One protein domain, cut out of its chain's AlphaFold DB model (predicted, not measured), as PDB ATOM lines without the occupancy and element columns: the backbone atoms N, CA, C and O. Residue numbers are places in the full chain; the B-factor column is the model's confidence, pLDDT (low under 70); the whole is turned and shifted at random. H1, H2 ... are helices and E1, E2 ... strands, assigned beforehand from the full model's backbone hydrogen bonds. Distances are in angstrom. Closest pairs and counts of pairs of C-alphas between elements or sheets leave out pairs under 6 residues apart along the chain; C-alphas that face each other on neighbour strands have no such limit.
ATOM      1  N   LEU A   3      -4.699   4.228 -27.720       97.25
ATOM      2  CA  LEU A   3      -5.637   4.581 -28.776       97.25
ATOM      3  C   LEU A   3      -4.999   5.654 -29.652       97.25
ATOM      4  O   LEU A   3      -4.451   6.625 -29.133       97.25
ATOM      5  N   ILE A   4      -5.078   5.463 -30.968       97.62
ATOM      6  CA  ILE A   4      -4.592   6.424 -31.956       97.62
ATOM      7  C   ILE A   4      -5.776   6.845 -32.818       97.62
ATOM      8  O   ILE A   4      -6.327   6.020 -33.549       97.62
ATOM      9  N   ASP A   5      -6.156   8.118 -32.737       97.38
ATOM     10  CA  ASP A   5      -7.111   8.710 -33.667       97.38
ATOM     11  C   ASP A   5      -6.364   9.223 -34.898       97.38
ATOM     12  O   ASP A   5      -5.656  10.228 -34.855       97.38
ATOM     13  N   ALA A   6      -6.512   8.486 -35.995       96.56
ATOM     14  CA  ALA A   6      -5.946   8.801 -37.301       96.56
ATOM     15  C   ALA A   6      -7.030   9.228 -38.307       96.56
ATOM     16  O   ALA A   6      -6.828   9.123 -39.518       96.56
ATOM     17  N   SER A   7      -8.190   9.693 -37.832       94.88
ATOM     18  CA  SER A   7      -9.290  10.143 -38.693       94.88
ATOM     19  C   SER A   7      -8.912  11.320 -39.601       94.88
ATOM     20  O   SER A   7      -9.512  11.463 -40.662       94.88
ATOM     21  N   HIS A   8      -7.878  12.091 -39.245       95.31
ATOM     22  CA  HIS A   8      -7.307  13.188 -40.038       95.31
ATOM     23  C   HIS A   8      -6.081  12.784 -40.882       95.31
ATOM     24  O   HIS A   8      -5.511  13.606 -41.594       95.31
ATOM     25  N   CYS A   9      -5.675  11.511 -40.853       96.88
ATOM     26  CA  CYS A   9      -4.558  10.987 -41.642       96.88
ATOM     27  C   CYS A   9      -5.017  10.445 -43.000       96.88
ATOM     28  O   CYS A   9      -4.948   9.240 -43.265       96.88
ATOM     29  N   TYR A  10      -5.490  11.338 -43.869       96.56
ATOM     30  CA  TYR A  10      -5.831  10.986 -45.242       96.56
ATOM     31  C   TYR A  10      -5.745  12.174 -46.200       96.56
ATOM     32  O   TYR A  10      -5.824  13.330 -45.799       96.56
ATOM     33  N   GLU A  11      -5.690  11.866 -47.493       95.56
ATOM     34  CA  GLU A  11      -5.945  12.824 -48.566       95.56
ATOM     35  C   GLU A  11      -7.187  12.415 -49.358       95.56
ATOM     36  O   GLU A  11      -7.410  11.236 -49.656       95.56
ATOM     37  N   ALA A  12      -8.035  13.390 -49.687       95.00
ATOM     38  CA  ALA A  12      -9.232  13.143 -50.476       95.00
ATOM     39  C   ALA A  12      -8.857  12.814 -51.929       95.00
ATOM     40  O   ALA A  12      -8.089  13.520 -52.583       95.00
ATOM     41  N   ARG A  13      -9.450  11.754 -52.476       94.62
ATOM     42  CA  ARG A  13      -9.242  11.363 -53.871       94.62
ATOM     43  C   ARG A  13      -9.901  12.358 -54.812       94.62
ATOM     44  O   ARG A  13     -11.090  12.639 -54.690       94.62
ATOM     45  N   ARG A  14      -9.188  12.735 -55.879       93.94
ATOM     46  CA  ARG A  14      -9.780  13.485 -57.003       93.94
ATOM     47  C   ARG A  14     -10.950  12.736 -57.659       93.94
ATOM     48  O   ARG A  14     -11.903  13.361 -58.116       93.94
ATOM     49  N   LYS A  15     -10.872  11.404 -57.750       94.06
ATOM     50  CA  LYS A  15     -11.939  10.547 -58.287       94.06
ATOM     51  C   LYS A  15     -12.096   9.314 -57.401       94.06
ATOM     52  O   LYS A  15     -11.125   8.593 -57.154       94.06
ATOM     53  N   SER A  16     -13.310   9.083 -56.912       94.81
ATOM     54  CA  SER A  16     -13.613   7.927 -56.070       94.81
ATOM     55  C   SER A  16     -13.501   6.616 -56.853       94.81
ATOM     56  O   SER A  16     -13.712   6.565 -58.066       94.81
ATOM     57  N   ILE A  17     -13.183   5.535 -56.138       93.06
ATOM     58  CA  ILE A  17     -13.258   4.164 -56.657       93.06
ATOM     59  C   ILE A  17     -14.330   3.436 -55.851       93.06
ATOM     60  O   ILE A  17     -14.090   2.998 -54.725       93.06
ATOM     61  N   GLY A  18     -15.539   3.354 -56.409       94.38
ATOM     62  CA  GLY A  18     -16.708   2.871 -55.671       94.38
ATOM     63  C   GLY A  18     -16.951   3.725 -54.422       94.38
ATOM     64  O   GLY A  18     -17.115   4.940 -54.516       94.38
ATOM     65  N   THR A  19     -16.928   3.097 -53.244       94.25
ATOM     66  CA  THR A  19     -17.079   3.773 -51.943       94.25
ATOM     67  C   THR A  19     -15.767   4.316 -51.366       94.25
ATOM     68  O   THR A  19     -15.791   5.002 -50.345       94.25
ATOM     69  N   LYS A  20     -14.616   4.060 -52.007       94.12
ATOM     70  CA  LYS A  20     -13.305   4.543 -51.548       94.12
ATOM     71  C   LYS A  20     -13.097   5.993 -51.978       94.12
ATOM     72  O   LYS A  20     -12.982   6.281 -53.174       94.12
ATOM     73  N   ARG A  21     -13.057   6.895 -50.996       95.44
ATOM     74  CA  ARG A  21     -12.960   8.351 -51.200       95.44
ATOM     75  C   ARG A  21     -11.622   8.955 -50.787       95.44
ATOM     76  O   ARG A  21     -11.315  10.041 -51.248       95.44
ATOM     77  N   ASN A  22     -10.833   8.243 -49.991       96.25
ATOM     78  CA  ASN A  22      -9.614   8.761 -49.383       96.25
ATOM     79  C   ASN A  22      -8.432   7.833 -49.677       96.25
ATOM     80  O   ASN A  22      -8.625   6.620 -49.805       96.25
ATOM     81  N   ASP A  23      -7.236   8.405 -49.765       95.19
ATOM     82  CA  ASP A  23      -5.963   7.692 -49.818       95.19
ATOM     83  C   ASP A  23      -5.161   7.945 -48.535       95.19
ATOM     84  O   ASP A  23      -5.180   9.040 -47.977       95.19
ATOM     85  N   ILE A  24      -4.452   6.916 -48.068       95.94
ATOM     86  CA  ILE A  24      -3.525   7.017 -46.935       95.94
ATOM     87  C   ILE A  24      -2.117   7.179 -47.513       95.94
ATOM     88  O   ILE A  24      -1.509   6.212 -47.988       95.94
ATOM     89  N   THR A  25      -1.610   8.411 -47.508       96.44
ATOM     90  CA  THR A  25      -0.308   8.760 -48.097       96.44
ATOM     91  C   THR A  25       0.872   8.232 -47.278       96.44
ATOM     92  O   THR A  25       0.693   7.705 -46.176       96.44
ATOM     93  N   ASP A  26       2.091   8.324 -47.823       97.75
ATOM     94  CA  ASP A  26       3.309   7.963 -47.079       97.75
ATOM     95  C   ASP A  26       3.443   8.808 -45.804       97.75
ATOM     96  O   ASP A  26       3.640   8.247 -44.730       97.75
ATOM     97  N   GLN A  27       3.177  10.118 -45.890       96.94
ATOM     98  CA  GLN A  27       3.152  11.012 -44.728       96.94
ATOM     99  C   GLN A  27       2.174  10.526 -43.645       96.94
ATOM    100  O   GLN A  27       2.534  10.459 -42.472       96.94
ATOM    101  N   CYS A  28       0.951  10.136 -44.024       97.50
ATOM    102  CA  CYS A  28      -0.035   9.599 -43.079       97.50
ATOM    103  C   CYS A  28       0.485   8.334 -42.378       97.50
ATOM    104  O   CYS A  28       0.376   8.198 -41.159       97.50
ATOM    105  N   ARG A  29       1.075   7.405 -43.143       97.94
ATOM    106  CA  ARG A  29       1.641   6.156 -42.608       97.94
ATOM    107  C   ARG A  29       2.793   6.426 -41.645       97.94
ATOM    108  O   ARG A  29       2.825   5.828 -40.574       97.94
ATOM    109  N   GLU A  30       3.702   7.330 -41.997       98.12
ATOM    110  CA  GLU A  30       4.833   7.718 -41.150       98.12
ATOM    111  C   GLU A  30       4.374   8.307 -39.815       98.12
ATOM    112  O   GLU A  30       4.880   7.902 -38.768       98.12
ATOM    113  N   LEU A  31       3.377   9.200 -39.828       98.06
ATOM    114  CA  LEU A  31       2.824   9.787 -38.604       98.06
ATOM    115  C   LEU A  31       2.183   8.729 -37.699       98.06
ATOM    116  O   LEU A  31       2.479   8.697 -36.507       98.06
ATOM    117  N   ILE A  32       1.366   7.829 -38.255       97.88
ATOM    118  CA  ILE A  32       0.710   6.757 -37.485       97.88
ATOM    119  C   ILE A  32       1.746   5.797 -36.889       97.88
ATOM    120  O   ILE A  32       1.659   5.451 -35.710       97.88
ATOM    121  N   VAL A  33       2.740   5.375 -37.679       98.25
ATOM    122  CA  VAL A  33       3.806   4.477 -37.207       98.25
ATOM    123  C   VAL A  33       4.646   5.156 -36.129       98.25
ATOM    124  O   VAL A  33       4.965   4.522 -35.123       98.25
ATOM    125  N   LYS A  34       4.961   6.445 -36.295       98.12
ATOM    126  CA  LYS A  34       5.661   7.233 -35.280       98.12
ATOM    127  C   LYS A  34       4.843   7.324 -33.992       98.12
ATOM    128  O   LYS A  34       5.383   7.028 -32.934       98.12
ATOM    129  N   ALA A  35       3.555   7.651 -34.077       97.94
ATOM    130  CA  ALA A  35       2.666   7.719 -32.918       97.94
ATOM    131  C   ALA A  35       2.589   6.383 -32.163       97.94
ATOM    132  O   ALA A  35       2.696   6.348 -30.935       97.94
ATOM    133  N   TYR A  36       2.463   5.276 -32.897       98.00
ATOM    134  CA  TYR A  36       2.469   3.930 -32.327       98.00
ATOM    135  C   TYR A  36       3.799   3.588 -31.646       98.00
ATOM    136  O   TYR A  36       3.805   3.127 -30.508       98.00
ATOM    137  N   GLY A  37       4.926   3.844 -32.314       97.81
ATOM    138  CA  GLY A  37       6.256   3.514 -31.799       97.81
ATOM    139  C   GLY A  37       6.694   4.371 -30.611       97.81
ATOM    140  O   GLY A  37       7.333   3.857 -29.698       97.81
ATOM    141  N   SER A  38       6.339   5.658 -30.606       97.44
ATOM    142  CA  SER A  38       6.645   6.578 -29.507       97.44
ATOM    143  C   SER A  38       5.851   6.261 -28.239       97.44
ATOM    144  O   SER A  38       6.379   6.452 -27.148       97.44
ATOM    145  N   PHE A  39       4.615   5.759 -28.370       96.50
ATOM    146  CA  PHE A  39       3.756   5.377 -27.240       96.50
ATOM    147  C   PHE A  39       3.667   6.486 -26.169       96.50
ATOM    148  O   PHE A  39       3.859   6.256 -24.976       96.50
ATOM    149  N   GLU A  40       3.393   7.719 -26.601       97.44
ATOM    150  CA  GLU A  40       3.236   8.878 -25.712       97.44
ATOM    151  C   GLU A  40       1.754   9.187 -25.456       97.44
ATOM    152  O   GLU A  40       0.908   9.049 -26.350       97.44
ATOM    153  N   ASN A  41       1.430   9.608 -24.229       96.81
ATOM    154  CA  ASN A  41       0.071   9.985 -23.840       96.81
ATOM    155  C   ASN A  41      -0.232  11.445 -24.202       96.81
ATOM    156  O   ASN A  41       0.613  12.313 -24.000       96.81
ATOM    157  N   CYS A  42      -1.456  11.718 -24.657       94.81
ATOM    158  CA  CYS A  42      -1.928  13.043 -25.074       94.81
ATOM    159  C   CYS A  42      -1.003  13.732 -26.097       94.81
ATOM    160  O   CYS A  42      -0.848  14.952 -26.076       94.81
ATOM    161  N   ALA A  43      -0.387  12.947 -26.980       96.75
ATOM    162  CA  ALA A  43       0.563  13.432 -27.975       96.75
ATOM    163  C   ALA A  43      -0.110  13.611 -29.339       96.75
ATOM    164  O   ALA A  43      -0.926  12.786 -29.754       96.75
ATOM    165  N   VAL A  44       0.267  14.672 -30.054       97.19
ATOM    166  CA  VAL A  44      -0.213  14.977 -31.407       97.19
ATOM    167  C   VAL A  44       0.955  14.866 -32.380       97.19
ATOM    168  O   VAL A  44       2.033  15.405 -32.130       97.19
ATOM    169  N   TYR A  45       0.737  14.176 -33.495       97.56
ATOM    170  CA  TYR A  45       1.734  13.952 -34.534       97.56
ATOM    171  C   TYR A  45       1.222  14.540 -35.843       97.56
ATOM    172  O   TYR A  45       0.212  14.081 -36.367       97.56
ATOM    173  N   GLY A  46       1.931  15.531 -36.383       96.44
ATOM    174  CA  GLY A  46       1.520  16.262 -37.583       96.44
ATOM    175  C   GLY A  46       0.989  17.654 -37.254       96.44
ATOM    176  O   GLY A  46       1.369  18.239 -36.240       96.44
ATOM    177  N   ASP A  47       0.136  18.185 -38.125       95.12
ATOM    178  CA  ASP A  47      -0.429  19.531 -38.017       95.12
ATOM    179  C   ASP A  47      -1.954  19.456 -37.887       95.12
ATOM    180  O   ASP A  47      -2.627  18.938 -38.780       95.12
ATOM    181  N   LYS A  48      -2.504  20.003 -36.793       92.00
ATOM    182  CA  LYS A  48      -3.954  20.037 -36.539       92.00
ATOM    183  C   LYS A  48      -4.749  20.802 -37.600       92.00
ATOM    184  O   LYS A  48      -5.945  20.568 -37.742       92.00
ATOM    185  N   SER A  49      -4.110  21.701 -38.350       91.19
ATOM    186  CA  SER A  49      -4.743  22.395 -39.476       91.19
ATOM    187  C   SER A  49      -4.804  21.551 -40.759       91.19
ATOM    188  O   SER A  49      -5.480  21.933 -41.715       91.19
ATOM    189  N   GLY A  50      -4.136  20.394 -40.781       93.69
ATOM    190  CA  GLY A  50      -4.052  19.503 -41.932       93.69
ATOM    191  C   GLY A  50      -4.034  18.030 -41.528       93.69
ATOM    192  O   GLY A  50      -4.994  17.518 -40.955       93.69
ATOM    193  N   ILE A  51      -2.954  17.332 -41.888       96.50
ATOM    194  CA  ILE A  51      -2.786  15.896 -41.642       96.50
ATOM    195  C   ILE A  51      -2.144  15.691 -40.270       96.50
ATOM    196  O   ILE A  51      -0.988  16.072 -40.050       96.50
ATOM    197  N   TYR A  52      -2.873  15.038 -39.367       97.31
ATOM    198  CA  TYR A  52      -2.377  14.672 -38.044       97.31
ATOM    199  C   TYR A  52      -3.033  13.405 -37.492       97.31
ATOM    200  O   TYR A  52      -4.059  12.939 -37.993       97.31
ATOM    201  N   CYS A  53      -2.439  12.858 -36.435       97.19
ATOM    202  CA  CYS A  53      -3.076  11.886 -35.558       97.19
ATOM    203  C   CYS A  53      -2.795  12.206 -34.087       97.19
ATOM    204  O   CYS A  53      -1.802  12.858 -33.748       97.19
ATOM    205  N   GLU A  54      -3.675  11.740 -33.206       97.19
ATOM    206  CA  GLU A  54      -3.537  11.900 -31.758       97.19
ATOM    207  C   GLU A  54      -3.376  10.543 -31.079       97.19
ATOM    208  O   GLU A  54      -4.096   9.598 -31.389       97.19
ATOM    209  N   SER A  55      -2.458  10.455 -30.120       97.62
ATOM    210  CA  SER A  55      -2.234   9.279 -29.282       97.62
ATOM    211  C   SER A  55      -2.659   9.574 -27.850       97.62
ATOM    212  O   SER A  55      -2.223  10.559 -27.251       97.62
ATOM    213  N   LYS A  56      -3.475   8.690 -27.277       97.12
ATOM    214  CA  LYS A  56      -3.847   8.714 -25.860       97.12
ATOM    215  C   LYS A  56      -3.674   7.326 -25.257       97.12
ATOM    216  O   LYS A  56      -3.971   6.310 -25.890       97.12
ATOM    217  N   ILE A  57      -3.165   7.290 -24.035       96.62
ATOM    218  CA  ILE A  57      -2.878   6.071 -23.287       96.62
ATOM    219  C   ILE A  57      -3.836   6.009 -22.116       96.62
ATOM    220  O   ILE A  57      -3.978   6.965 -21.360       96.62
ATOM    221  N   PHE A  58      -4.462   4.851 -21.980       95.06
ATOM    222  CA  PHE A  58      -5.488   4.587 -20.992       95.06
ATOM    223  C   PHE A  58      -5.240   3.240 -20.329       95.06
ATOM    224  O   PHE A  58      -4.714   2.305 -20.956       95.06
TER     225      PHE A  58
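This is residues 3 to 58 of the 175 residues of an uncharacterized protein of Lachnospiraceae bacterium 10-1 (UniProt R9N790). A small three-stranded sheet, E1, E5 and E4, has the helix H1 packed along one face, and a separate hairpin of E2 and E3 lies beyond one end of this two-layer body and adds to its length. The printed part has 56 residues with one named helix and five named strands, in the order E1, E2, E3, H1, E4, E5. The sheets E1 - E5 - E4 and E2 - E3 are antiparallel, and the class is mixed, helices and strands. The whole is only just compact, close to loose, with a radius of gyration of the C-alphas of 12.2 A, and elongated, spanning 37 by 20 by 17 A.

The edge strand E1, residues 3 to 5, is antiparallel to the inner strand E5, residues 52 to 57, at 161 degrees, with N 3 and O 56 within hydrogen-bond range at 2.9 A. E5 forms a hairpin with the edge strand E4, residues 43 to 46, at 164 degrees, with N 55 and O 43 at 2.8 A. H1, residues 26 to 38, is on this sheet at a height over the sheet of 8.2 A, two layers with the helix on one face. It runs along the strands, at 18 degrees to E5 on the local plane, over E5 and only just not over E4, on which 2 of its C-alphas fall. The closest C-alphas of H1 and E4 are those of Leu 31 and Tyr 45, 5.9 A apart. Every O i to N i+4 pair in H1 is within hydrogen-bond range. E2, residues 11 to 17, and E3, residues 20 to 23, form an antiparallel hairpin at 144 degrees, with N 13 and O 21 at 2.8 A. E2 is apart from E1, H1, E4 and E5.

E1 begins at C-alpha 3 (-5.637, 4.581, -28.776), and E5, 17.1 A long, ends at C-alpha 57 (-2.878, 6.071, -23.287). E2 is 13.9 A long, and H1 is 17.9 A long from C-alpha 26 (3.309, 7.963, -47.079).

The two C-alphas farthest apart, those of Lys 15 and Phe 58, are 38.3 A apart. The printed part has no cut, its five links are tight, and no printed residue is under 70 in pLDDT.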